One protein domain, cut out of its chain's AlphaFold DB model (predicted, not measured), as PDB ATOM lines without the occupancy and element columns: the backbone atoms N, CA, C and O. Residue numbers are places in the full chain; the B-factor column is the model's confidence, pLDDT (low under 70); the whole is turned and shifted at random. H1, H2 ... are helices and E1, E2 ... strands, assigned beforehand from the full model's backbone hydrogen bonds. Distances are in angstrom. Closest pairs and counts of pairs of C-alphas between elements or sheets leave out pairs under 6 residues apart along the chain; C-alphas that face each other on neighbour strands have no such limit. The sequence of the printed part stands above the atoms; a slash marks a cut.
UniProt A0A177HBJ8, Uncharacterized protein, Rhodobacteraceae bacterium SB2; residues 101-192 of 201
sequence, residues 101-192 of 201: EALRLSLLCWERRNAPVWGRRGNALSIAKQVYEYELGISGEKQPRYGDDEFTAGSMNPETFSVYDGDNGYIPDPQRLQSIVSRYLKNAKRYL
ATOM      1  N   GLU A 101     118.082 121.413 146.386       93.38
ATOM      2  CA  GLU A 101     117.322 120.430 147.168       93.38
ATOM      3  C   GLU A 101     118.039 119.080 147.253       93.38
ATOM      4  O   GLU A 101     118.043 118.450 148.303       93.38
ATOM      5  N   ALA A 102     118.763 118.664 146.210       94.25
ATOM      6  CA  ALA A 102     119.573 117.451 146.285       94.25
ATOM      7  C   ALA A 102     120.740 117.589 147.279       94.25
ATOM      8  O   ALA A 102     121.026 116.631 147.998       94.25
ATOM      9  N   LEU A 103     121.389 118.762 147.359       96.31
ATOM     10  CA  LEU A 103     122.399 119.058 148.389       96.31
ATOM     11  C   LEU A 103     121.785 118.959 149.787       96.31
ATOM     12  O   LEU A 103     122.319 118.277 150.657       96.31
ATOM     13  N   ARG A 104     120.618 119.583 149.970       95.94
ATOM     14  CA  ARG A 104     119.864 119.554 151.222       95.94
ATOM     15  C   ARG A 104     119.501 118.136 151.655       95.94
ATOM     16  O   ARG A 104     119.818 117.751 152.771       95.94
ATOM     17  N   LEU A 105     118.817 117.377 150.799       97.25
ATOM     18  CA  LEU A 105     118.335 116.034 151.130       97.25
ATOM     19  C   LEU A 105     119.504 115.080 151.379       97.25
ATOM     20  O   LEU A 105     119.434 114.256 152.283       97.25
ATOM     21  N   SER A 106     120.615 115.242 150.652       98.06
ATOM     22  CA  SER A 106     121.860 114.525 150.951       98.06
ATOM     23  C   SER A 106     122.345 114.818 152.372       98.06
ATOM     24  O   SER A 106     122.659 113.890 153.114       98.06
ATOM     25  N   LEU A 107     122.379 116.093 152.769       98.00
ATOM     26  CA  LEU A 107     122.819 116.501 154.100       98.00
ATOM     27  C   LEU A 107     121.877 115.984 155.194       98.00
ATOM     28  O   LEU A 107     122.349 115.419 156.172       98.00
ATOM     29  N   LEU A 108     120.562 116.093 155.002       96.12
ATOM     30  CA  LEU A 108     119.569 115.607 155.965       96.12
ATOM     31  C   LEU A 108     119.635 114.086 156.140       96.12
ATOM     32  O   LEU A 108     119.642 113.599 157.268       96.12
ATOM     33  N   CYS A 109     119.754 113.331 155.042       96.75
ATOM     34  CA  CYS A 109     119.979 111.886 155.104       96.75
ATOM     35  C   CYS A 109     121.252 111.552 155.885       96.75
ATOM     36  O   CYS A 109     121.266 110.587 156.644       96.75
ATOM     37  N   TRP A 110     122.322 112.337 155.714       96.31
ATOM     38  CA  TRP A 110     123.552 112.170 156.481       96.31
ATOM     39  C   TRP A 110     123.344 112.464 157.966       96.31
ATOM     40  O   TRP A 110     123.672 111.620 158.795       96.31
ATOM     41  N   GLU A 111     122.770 113.610 158.319       94.38
ATOM     42  CA  GLU A 111     122.506 114.016 159.706       94.38
ATOM     43  C   GLU A 111     121.632 112.996 160.447       94.38
ATOM     44  O   GLU A 111     121.895 112.674 161.604       94.38
ATOM     45  N   ARG A 112     120.643 112.414 159.758       92.12
ATOM     46  CA  ARG A 112     119.684 111.461 160.334       92.12
ATOM     47  C   ARG A 112     120.103 109.993 160.218       92.12
ATOM     48  O   ARG A 112     119.394 109.129 160.722       92.12
ATOM     49  N   ARG A 113     121.261 109.683 159.621       91.12
ATOM     50  CA  ARG A 113     121.688 108.298 159.319       91.12
ATOM     51  C   ARG A 113     121.790 107.369 160.533       91.12
ATOM     52  O   ARG A 113     121.678 106.158 160.381       91.12
ATOM     53  N   ASN A 114     122.031 107.938 161.712       86.62
ATOM     54  CA  ASN A 114     122.198 107.203 162.965       86.62
ATOM     55  C   ASN A 114     121.025 107.408 163.937       86.62
ATOM     56  O   ASN A 114     121.067 106.874 165.042       86.62
ATOM     57  N   ALA A 115     120.003 108.181 163.555       82.88
ATOM     58  CA  ALA A 115     118.843 108.390 164.408       82.88
ATOM     59  C   ALA A 115     118.071 107.065 164.562       82.88
ATOM     60  O   ALA A 115     117.867 106.360 163.566       82.88
ATOM     61  N   PRO A 116     117.654 106.693 165.783       73.75
ATOM     62  CA  PRO A 116     116.845 105.502 165.978       73.75
ATOM     63  C   PRO A 116     115.465 105.717 165.353       73.75
ATOM     64  O   PRO A 116     114.851 106.770 165.513       73.75
ATOM     65  N   VAL A 117     114.956 104.708 164.658       69.38
ATOM     66  CA  VAL A 117     113.563 104.673 164.188       69.38
ATOM     67  C   VAL A 117     113.035 103.295 164.489       69.38
ATOM     68  O   VAL A 117     113.742 102.306 164.281       69.38
ATOM     69  N   TRP A 118     111.813 103.225 165.011       62.53
ATOM     70  CA  TRP A 118     111.196 101.954 165.395       62.53
ATOM     71  C   TRP A 118     112.067 101.129 166.367       62.53
ATOM     72  O   TRP A 118     112.071  99.901 166.322       62.53
ATOM     73  N   GLY A 119     112.863 101.801 167.210       63.16
ATOM     74  CA  GLY A 119     113.748 101.148 168.183       63.16
ATOM     75  C   GLY A 119     114.915 100.350 167.581       63.16
ATOM     76  O   GLY A 119     115.482  99.510 168.275       63.16
ATOM     77  N   ARG A 120     115.284 100.565 166.306       60.09
ATOM     78  CA  ARG A 120     116.391  99.858 165.628       60.09
ATOM     79  C   ARG A 120     117.372 100.831 164.965       60.09
ATOM     80  O   ARG A 120     117.016 101.969 164.655       60.09
ATOM     81  N   ARG A 121     118.611 100.372 164.717       59.88
ATOM     82  CA  ARG A 121     119.583 101.105 163.886       59.88
ATOM     83  C   ARG A 121     118.993 101.297 162.491       59.88
ATOM     84  O   ARG A 121     118.528 100.337 161.878       59.88
ATOM     85  N   GLY A 122     119.028 102.534 162.010       66.38
ATOM     86  CA  GLY A 122     118.286 102.907 160.824       66.38
ATOM     87  C   GLY A 122     118.808 102.296 159.515       66.38
ATOM     88  O   GLY A 122     119.975 102.452 159.163       66.38
ATOM     89  N   ASN A 123     117.928 101.625 158.766       86.69
ATOM     90  CA  ASN A 123     118.115 101.304 157.345       86.69
ATOM     91  C   ASN A 123     117.670 102.483 156.444       86.69
ATOM     92  O   ASN A 123     117.156 103.493 156.925       86.69
ATOM     93  N   ALA A 124     117.816 102.379 155.123       92.50
ATOM     94  CA  ALA A 124     117.475 103.481 154.217       92.50
ATOM     95  C   ALA A 124     116.017 103.988 154.349       92.50
ATOM     96  O   ALA A 124     115.791 105.193 154.278       92.50
ATOM     97  N   LEU A 125     115.038 103.110 154.604       93.00
ATOM     98  CA  LEU A 125     113.639 103.525 154.803       93.00
ATOM     99  C   LEU A 125     113.441 104.300 156.101       93.00
ATOM    100  O   LEU A 125     112.728 105.297 156.124       93.00
ATOM    101  N   SER A 126     114.102 103.875 157.171       92.56
ATOM    102  CA  SER A 126     114.045 104.600 158.436       92.56
ATOM    103  C   SER A 126     114.665 105.999 158.332       92.56
ATOM    104  O   SER A 126     114.107 106.959 158.848       92.56
ATOM    105  N   ILE A 127     115.762 106.148 157.578       94.50
ATOM    106  CA  ILE A 127     116.361 107.457 157.299       94.50
ATOM    107  C   ILE A 127     115.367 108.315 156.513       94.50
ATOM    108  O   ILE A 127     115.199 109.488 156.829       94.50
ATOM    109  N   ALA A 128     114.674 107.730 155.531       95.25
ATOM    110  CA  ALA A 128     113.618 108.416 154.788       95.25
ATOM    111  C   ALA A 128     112.519 108.942 155.727       95.25
ATOM    112  O   ALA A 128     112.190 110.128 155.671       95.25
ATOM    113  N   LYS A 129     112.028 108.091 156.643       94.00
ATOM    114  CA  LYS A 129     111.023 108.461 157.649       94.00
ATOM    115  C   LYS A 129     111.520 109.594 158.548       94.00
ATOM    116  O   LYS A 129     110.812 110.577 158.708       94.00
ATOM    117  N   GLN A 130     112.752 109.515 159.047       93.12
ATOM    118  CA  GLN A 130     113.347 110.563 159.887       93.12
ATOM    119  C   GLN A 130     113.479 111.897 159.161       93.12
ATOM    120  O   GLN A 130     113.196 112.949 159.728       93.12
ATOM    121  N   VAL A 131     113.902 111.876 157.896       94.62
ATOM    122  CA  VAL A 131     113.984 113.095 157.086       94.62
ATOM    123  C   VAL A 131     112.592 113.678 156.853       94.62
ATOM    124  O   VAL A 131     112.424 114.884 157.006       94.62
ATOM    125  N   TYR A 132     111.604 112.840 156.528       94.81
ATOM    126  CA  TYR A 132     110.208 113.242 156.363       94.81
ATOM    127  C   TYR A 132     109.635 113.875 157.642       94.81
ATOM    128  O   TYR A 132     109.142 115.002 157.601       94.81
ATOM    129  N   GLU A 133     109.753 113.192 158.782       93.12
ATOM    130  CA  GLU A 133     109.207 113.644 160.066       93.12
ATOM    131  C   GLU A 133     109.880 114.923 160.559       93.12
ATOM    132  O   GLU A 133     109.199 115.849 160.999       93.12
ATOM    133  N   TYR A 134     111.207 115.008 160.435       92.81
ATOM    134  CA  TYR A 134     111.942 116.220 160.769       92.81
ATOM    135  C   TYR A 134     111.510 117.391 159.885       92.81
ATOM    136  O   TYR A 134     111.212 118.478 160.371       92.81
ATOM    137  N   GLU A 135     111.463 117.201 158.566       93.38
ATOM    138  CA  GLU A 135     111.189 118.294 157.633       93.38
ATOM    139  C   GLU A 135     109.759 118.811 157.704       93.38
ATOM    140  O   GLU A 135     109.563 120.019 157.554       93.38
ATOM    141  N   LEU A 136     108.790 117.941 157.978       93.94
ATOM    142  CA  LEU A 136     107.395 118.327 158.178       93.94
ATOM    143  C   LEU A 136     107.075 118.707 159.628       93.94
ATOM    144  O   LEU A 136     105.910 118.905 159.957       93.94
ATOM    145  N   GLY A 137     108.086 118.826 160.493       91.69
ATOM    146  CA  GLY A 137     107.908 119.237 161.887       91.69
ATOM    147  C   GLY A 137     107.141 118.232 162.750       91.69
ATOM    148  O   GLY A 137     106.783 118.550 163.879       91.69
ATOM    149  N   ILE A 138     106.923 117.012 162.252       91.19
ATOM    150  CA  ILE A 138     106.240 115.927 162.966       91.19
ATOM    151  C   ILE A 138     107.073 115.490 164.176       91.19
ATOM    152  O   ILE A 138     106.512 115.161 165.216       91.19
ATOM    153  N   SER A 139     108.410 115.558 164.082       85.62
ATOM    154  CA  SER A 139     109.290 115.268 165.222       85.62
ATOM    155  C   SER A 139     109.283 116.351 166.313       85.62
ATOM    156  O   SER A 139     109.866 116.147 167.374       85.62
ATOM    157  N   GLY A 140     108.668 117.516 166.067       87.69
ATOM    158  CA  GLY A 140     108.659 118.663 166.984       87.69
ATOM    159  C   GLY A 140     109.964 119.474 167.028       87.69
ATOM    160  O   GLY A 140     110.017 120.515 167.673       87.69
ATOM    161  N   GLU A 141     111.015 119.051 166.318       87.94
ATOM    162  CA  GLU A 141     112.334 119.708 166.346       87.94
ATOM    163  C   GLU A 141     112.409 121.004 165.524       87.94
ATOM    164  O   GLU A 141     113.347 121.791 165.670       87.94
ATOM    165  N   LYS A 142     111.469 121.213 164.598       91.31
ATOM    166  CA  LYS A 142     111.426 122.392 163.729       91.31
ATOM    167  C   LYS A 142     110.026 122.651 163.194       91.31
ATOM    168  O   LYS A 142     109.177 121.769 163.173       91.31
ATOM    169  N   GLN A 143     109.833 123.862 162.679       92.06
ATOM    170  CA  GLN A 143     108.652 124.199 161.892       92.06
ATOM    171  C   GLN A 143     108.647 123.443 160.550       92.06
ATOM    172  O   GLN A 143     109.726 123.239 159.968       92.06
ATOM    173  N   PRO A 144     107.461 123.054 160.042       92.12
ATOM    174  CA  PRO A 144     107.331 122.352 158.776       92.12
ATOM    175  C   PRO A 144     107.904 123.177 157.625       92.12
ATOM    176  O   PRO A 144     107.752 124.399 157.558       92.12
ATOM    177  N   ARG A 145     108.542 122.494 156.676       89.31
ATOM    178  CA  ARG A 145     108.942 123.074 155.399       89.31
ATOM    179  C   ARG A 145     108.453 122.209 154.248       89.31
ATOM    180  O   ARG A 145     108.872 121.065 154.093       89.31
ATOM    181  N   TYR A 146     107.712 122.847 153.357       86.31
ATOM    182  CA  TYR A 146     107.344 122.304 152.058       86.31
ATOM    183  C   TYR A 146     108.326 122.826 151.000       86.31
ATOM    184  O   TYR A 146     108.699 124.002 151.006       86.31
ATOM    185  N   GLY A 147     108.861 121.925 150.178       81.62
ATOM    186  CA  GLY A 147     109.666 122.290 149.012       81.62
ATOM    187  C   GLY A 147     108.804 122.293 147.751       81.62
ATOM    188  O   GLY A 147     107.772 121.632 147.725       81.62
ATOM    189  N   ASP A 148     109.271 122.983 146.712       79.38
ATOM    190  CA  ASP A 148     108.537 123.129 145.444       79.38
ATOM    191  C   ASP A 148     109.087 122.225 144.321       79.38
ATOM    192  O   ASP A 148     108.623 122.280 143.186       79.38
ATOM    193  N   ASP A 149     110.120 121.429 144.617       84.12
ATOM    194  CA  ASP A 149     110.711 120.492 143.657       84.12
ATOM    195  C   ASP A 149     109.855 119.220 143.519       84.12
ATOM    196  O   ASP A 149     109.119 118.845 144.427       84.12
ATOM    197  N   GLU A 150     110.006 118.508 142.399       83.69
ATOM    198  CA  GLU A 150     109.276 117.255 142.119       83.69
ATOM    199  C   GLU A 150     109.482 116.189 143.209       83.69
ATOM    200  O   GLU A 150     108.567 115.442 143.547       83.69
ATOM    201  N   PHE A 151     110.686 116.139 143.786       88.38
ATOM    202  CA  PHE A 151     111.005 115.269 144.911       88.38
ATOM    203  C   PHE A 151     111.545 116.093 146.076       88.38
ATOM    204  O   PHE A 151     112.608 116.713 145.975       88.38
ATOM    205  N   THR A 152     110.841 116.049 147.204       91.69
ATOM    206  CA  THR A 152     111.218 116.745 148.441       91.69
ATOM    207  C   THR A 152     111.215 115.775 149.614       91.69
ATOM    208  O   THR A 152     110.925 114.589 149.463       91.69
ATOM    209  N   ALA A 153     111.502 116.274 150.814       90.62
ATOM    210  CA  ALA A 153     111.362 115.477 152.027       90.62
ATOM    211  C   ALA A 153     109.930 114.948 152.236       90.62
ATOM    212  O   ALA A 153     109.770 113.858 152.776       90.62
ATOM    213  N   GLY A 154     108.902 115.656 151.746       90.00
ATOM    214  CA  GLY A 154     107.513 115.177 151.768       90.00
ATOM    215  C   GLY A 154     107.322 113.873 150.986       90.00
ATOM    216  O   GLY A 154     106.531 113.022 151.381       90.00
ATOM    217  N   SER A 155     108.122 113.666 149.940       92.62
ATOM    218  CA  SER A 155     108.161 112.440 149.137       92.62
ATOM    219  C   SER A 155     108.915 111.290 149.824       92.62
ATOM    220  O   SER A 155     109.056 110.227 149.229       92.62
ATOM    221  N   MET A 156     109.452 111.474 151.037       94.31
ATOM    222  CA  MET A 156     110.294 110.477 151.715       94.31
ATOM    223  C   MET A 156     109.546 109.623 152.746       94.31
ATOM    224  O   MET A 156     110.184 108.797 153.392       94.31
ATOM    225  N   ASN A 157     108.223 109.774 152.898       94.56
ATOM    226  CA  ASN A 157     107.436 108.923 153.796       94.56
ATOM    227  C   ASN A 157     107.313 107.490 153.239       94.56
ATOM    228  O   ASN A 157     106.617 107.305 152.240       94.56
ATOM    229  N   PRO A 158     107.903 106.461 153.877       93.00
ATOM    230  CA  PRO A 158     107.842 105.087 153.374       93.00
ATOM    231  C   PRO A 158     106.431 104.500 153.299       93.00
ATOM    232  O   PRO A 158     106.198 103.606 152.496       93.00
ATOM    233  N   GLU A 159     105.506 104.987 154.128       91.88
ATOM    234  CA  GLU A 159     104.128 104.483 154.203       91.88
ATOM    235  C   GLU A 159     103.262 104.941 153.026       91.88
ATOM    236  O   GLU A 159     102.316 104.254 152.655       91.88
ATOM    237  N   THR A 160     103.578 106.096 152.438       93.56
ATOM    238  CA  THR A 160     102.784 106.709 151.361       93.56
ATOM    239  C   THR A 160     103.578 106.881 150.071       93.56
ATOM    240  O   THR A 160     103.088 107.493 149.127       93.56
ATOM    241  N   PHE A 161     104.825 106.405 150.023       95.25
ATOM    242  CA  PHE A 161     105.657 106.537 148.837       95.25
ATOM    243  C   PHE A 161     105.165 105.614 147.721       95.25
ATOM    244  O   PHE A 161     105.161 104.391 147.862       95.25
ATOM    245  N   SER A 162     104.833 106.214 146.582       93.44
ATOM    246  CA  SER A 162     104.407 105.513 145.376       93.44
ATOM    247  C   SER A 162     105.013 106.142 144.128       93.44
ATOM    248  O   SER A 162     105.280 107.345 144.094       93.44
ATOM    249  N   VAL A 163     105.182 105.343 143.082       92.00
ATOM    250  CA  VAL A 163     105.668 105.770 141.764       92.00
ATOM    251  C   VAL A 163     104.611 105.500 140.704       92.00
ATOM    252  O   VAL A 163     103.827 104.568 140.845       92.00
ATOM    253  N   TYR A 164     104.573 106.327 139.660       91.38
ATOM    254  CA  TYR A 164     103.653 106.129 138.543       91.38
ATOM    255  C   TYR A 164     104.172 105.027 137.609       91.38
ATOM    256  O   TYR A 164     105.283 105.140 137.090       91.38
ATOM    257  N   ASP A 165     103.358 103.999 137.389       90.88
ATOM    258  CA  ASP A 165     103.655 102.791 136.612       90.88
ATOM    259  C   ASP A 165     102.814 102.694 135.329       90.88
ATOM    260  O   ASP A 165     102.371 101.620 134.948       90.88
ATOM    261  N   GLY A 166     102.559 103.822 134.652       91.06
ATOM    262  CA  GLY A 166     101.925 103.837 133.325       91.06
ATOM    263  C   GLY A 166     100.512 103.252 133.314       91.06
ATOM    264  O   GLY A 166      99.538 103.988 133.464       91.06
ATOM    265  N   ASP A 167     100.442 101.937 133.137       88.94
ATOM    266  CA  ASP A 167      99.244 101.106 133.070       88.94
ATOM    267  C   ASP A 167      98.570 100.926 134.440       88.94
ATOM    268  O   ASP A 167      97.343 100.882 134.521       88.94
ATOM    269  N   ASN A 168      99.345 100.872 135.531       87.81
ATOM    270  CA  ASN A 168      98.824 100.569 136.875       87.81
ATOM    271  C   ASN A 168      98.618 101.805 137.767       87.81
ATOM    272  O   ASN A 168      98.268 101.681 138.941       87.81
ATOM    273  N   GLY A 169      98.837 103.013 137.239       92.44
ATOM    274  CA  GLY A 169      98.772 104.241 138.032       92.44
ATOM    275  C   GLY A 169      99.872 104.302 139.100       92.44
ATOM    276  O   GLY A 169     101.003 103.903 138.850       92.44
ATOM    277  N   TYR A 170      99.576 104.849 140.281       92.50
ATOM    278  CA  TYR A 170     100.561 104.959 141.363       92.50
ATOM    279  C   TYR A 170     100.644 103.670 142.188       92.50
ATOM    280  O   TYR A 170      99.679 103.302 142.854       92.50
ATOM    281  N   ILE A 171     101.818 103.037 142.209       94.00
ATOM    282  CA  ILE A 171     102.081 101.808 142.969       94.00
ATOM    283  C   ILE A 171     103.104 102.048 144.092       94.00
ATOM    284  O   ILE A 171     104.064 102.802 143.889       94.00
ATOM    285  N   PRO A 172     102.944 101.436 145.283       95.12
ATOM    286  CA  PRO A 172     103.955 101.497 146.336       95.12
ATOM    287  C   PRO A 172     105.289 100.893 145.881       95.12
ATOM    288  O   PRO A 172     105.333  99.750 145.433       95.12
ATOM    289  N   ASP A 173     106.389 101.632 146.045       94.75
ATOM    290  CA  ASP A 173     107.732 101.158 145.672       94.75
ATOM    291  C   ASP A 173     108.787 101.502 146.745       94.75
ATOM    292  O   ASP A 173     109.609 102.418 146.599       94.75
ATOM    293  N   PRO A 174     108.807 100.760 147.866       93.19
ATOM    294  CA  PRO A 174     109.782 100.988 148.926       93.19
ATOM    295  C   PRO A 174     111.228 100.726 148.474       93.19
ATOM    296  O   PRO A 174     112.158 101.284 149.058       93.19
ATOM    297  N   GLN A 175     111.461  99.904 147.445       93.94
ATOM    298  CA  GLN A 175     112.812  99.635 146.938       93.94
ATOM    299  C   GLN A 175     113.381 100.854 146.205       93.94
ATOM    300  O   GLN A 175     114.557 101.212 146.376       93.94
ATOM    301  N   ARG A 176     112.542 101.559 145.444       95.44
ATOM    302  CA  ARG A 176     112.913 102.825 144.821       95.44
ATOM    303  C   ARG A 176     113.220 103.894 145.855       95.44
ATOM    304  O   ARG A 176     114.239 104.573 145.709       95.44
ATOM    305  N   LEU A 177     112.426 104.005 146.922       96.31
ATOM    306  CA  LEU A 177     112.724 104.940 148.011       96.31
ATOM    307  C   LEU A 177     114.069 104.618 148.683       96.31
ATOM    308  O   LEU A 177     114.898 105.515 148.861       96.31
ATOM    309  N   GLN A 178     114.345 103.340 148.970       95.12
ATOM    310  CA  GLN A 178     115.647 102.902 149.497       95.12
ATOM    311  C   GLN A 178     116.807 103.296 148.580       95.12
ATOM    312  O   GLN A 178     117.835 103.797 149.047       95.12
ATOM    313  N   SER A 179     116.639 103.108 147.270       96.38
ATOM    314  CA  SER A 179     117.641 103.468 146.265       96.38
ATOM    315  C   SER A 179     117.894 104.980 146.226       96.38
ATOM    316  O   SER A 179     119.044 105.421 146.152       96.38
ATOM    317  N   ILE A 180     116.835 105.790 146.330       96.56
ATOM    318  CA  ILE A 180     116.922 107.255 146.382       96.56
ATOM    319  C   ILE A 180     117.705 107.710 147.620       96.56
ATOM    320  O   ILE A 180     118.649 108.493 147.489       96.56
ATOM    321  N   VAL A 181     117.372 107.189 148.804       97.00
ATOM    322  CA  VAL A 181     118.078 107.518 150.055       97.00
ATOM    323  C   VAL A 181     119.539 107.082 150.001       97.00
ATOM    324  O   VAL A 181     120.430 107.857 150.347       97.00
ATOM    325  N   SER A 182     119.813 105.882 149.489       96.25
ATOM    326  CA  SER A 182     121.181 105.374 149.335       96.25
ATOM    327  C   SER A 182     122.021 106.275 148.424       96.25
ATOM    328  O   SER A 182     123.184 106.565 148.719       96.25
ATOM    329  N   ARG A 183     121.424 106.802 147.347       97.50
ATOM    330  CA  ARG A 183     122.060 107.797 146.474       97.50
ATOM    331  C   ARG A 183     122.341 109.110 147.208       97.50
ATOM    332  O   ARG A 183     123.423 109.668 147.028       97.50
ATOM    333  N   TYR A 184     121.418 109.594 148.037       97.81
ATOM    334  CA  TYR A 184     121.629 110.796 148.851       97.81
ATOM    335  C   TYR A 184     122.751 110.618 149.881       97.81
ATOM    336  O   TYR A 184     123.601 111.497 150.005       97.81
ATOM    337  N   LEU A 185     122.841 109.459 150.534       97.12
ATOM    338  CA  LEU A 185     123.959 109.129 151.424       97.12
ATOM    339  C   LEU A 185     125.298 109.085 150.676       97.12
ATOM    340  O   LEU A 185     126.290 109.644 151.145       97.12
ATOM    341  N   LYS A 186     125.336 108.471 149.485       97.56
ATOM    342  CA  LYS A 186     126.536 108.457 148.630       97.56
ATOM    343  C   LYS A 186     126.956 109.873 148.226       97.56
ATOM    344  O   LYS A 186     128.142 110.197 148.265       97.56
ATOM    345  N   ASN A 187     125.993 110.719 147.867       97.44
ATOM    346  CA  ASN A 187     126.242 112.120 147.548       97.44
ATOM    347  C   ASN A 187     126.791 112.884 148.757       97.44
ATOM    348  O   ASN A 187     127.778 113.592 148.603       97.44
ATOM    349  N   ALA A 188     126.217 112.702 149.948       97.94
ATOM    350  CA  ALA A 188     126.695 113.357 151.163       97.94
ATOM    351  C   ALA A 188     128.151 113.003 151.476       97.94
ATOM    352  O   ALA A 188     128.959 113.903 151.679       97.94
ATOM    353  N   LYS A 189     128.512 111.714 151.406       97.75
ATOM    354  CA  LYS A 189     129.904 111.262 151.568       97.75
ATOM    355  C   LYS A 189     130.848 111.915 150.559       97.75
ATOM    356  O   LYS A 189     131.957 112.303 150.914       97.75
ATOM    357  N   ARG A 190     130.410 112.050 149.301       97.75
ATOM    358  CA  ARG A 190     131.175 112.759 148.265       97.75
ATOM    359  C   ARG A 190     131.342 114.235 148.617       97.75
ATOM    360  O   ARG A 190     132.447 114.742 148.502       97.75
ATOM    361  N   TYR A 191     130.282 114.913 149.049       98.00
ATOM    362  CA  TYR A 191     130.349 116.331 149.401       98.00
ATOM    363  C   TYR A 191     131.237 116.580 150.620       98.00
ATOM    364  O   TYR A 191     132.047 117.493 150.560       98.00
ATOM    365  N   LEU A 192     131.179 115.731 151.652       98.25
ATOM    366  CA  LEU A 192     132.092 115.776 152.806       98.25
ATOM    367  C   LEU A 192     133.558 115.635 152.379       98.25
ATOM    368  O   LEU A 192     134.407 116.432 152.776       98.25
TER     369      LEU A 192
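What this domain is: This is residues 101 to 192 of the 201 residues of an uncharacterized protein of Rhodobacteraceae bacterium SB2 (UniProt A0A177HBJ8). What shape do these atoms make? Three helices, H1, H2 and H4, cross one another at wide angles and make a helical body, with the short H3 packed on H2. The small hairpin E1 and E2 lies at one end of the longest axis, far from the middle, and the long H4 leads from it back across H2 and H1. What is it built of? The 92 printed residues, mostly helix by class, hold four named helices and two named strands in the order H1 H2 H3 E1 E2 H4, the strands forming an antiparallel sheet. How large is it? It is compact, with a radius of gyration of the C-alphas of 13.0 A and spans of 39 by 30 by 30 A.

How they stand to each other: What does the first helix meet? H1, residues 101 to 111, touches residues 181 to 188 of H4, residues 174 to 192, about perpendicular at 88 degrees; the closest C-alphas are those of Ser 106 and Tyr 184, 4.3 A apart. H1 also touches residues 127 to 131 of H2, residues 124 to 135, only just about perpendicular at 72 degrees; the C-alphas of Cys 109 and Ile 127 are closest, 6.1 A apart. Which helix is the hub? H2 is the hub and touches three helices. It touches H3, residues 153 to 156, with the C-alphas of Ala 128 and Met 156 closest at 5.0 A; residues 124 to 128 of H2 touch residues 174 to 182 of H4 about perpendicular at 75 degrees, with Ala 124 and Gln 178 closest at 5.1 A between C-alphas. How are the strands paired? E1, residues 162 to 164, and E2, residues 170 to 172, form an antiparallel hairpin, with N 163 and O 171 within hydrogen-bond range at 2.9 A; both strands are apart from H1 and H2. What of the helix backbones? Every O i to N i+4 pair is within hydrogen-bond range in H1, H2 and H4, while H3 is too short for such a pair.

Where its parts are: Where does the first helix run? H1 begins at C-alpha 101 (117.322, 120.430, 147.168) and is 15.0 A long; H2 is 16.5 A and H3 5.1 A. Where do the later elements lie? E1 and E2 are each 6.9 A long, and H4 runs 27.0 A to C-alpha 192 (132.092, 115.776, 152.806).

The domain as a whole: How far apart are the extremes? The C-alphas of Asp 167 and Leu 192 are the two farthest apart, 41.0 A. Which links are long? Those from H1 to H2 and from H2 to H3 are long, with 12 and 17 residues, and the printed part has no cut. Where is confidence low? Residues 117 to 122 are under 70, while the mean pLDDT of the printed part is 90.8.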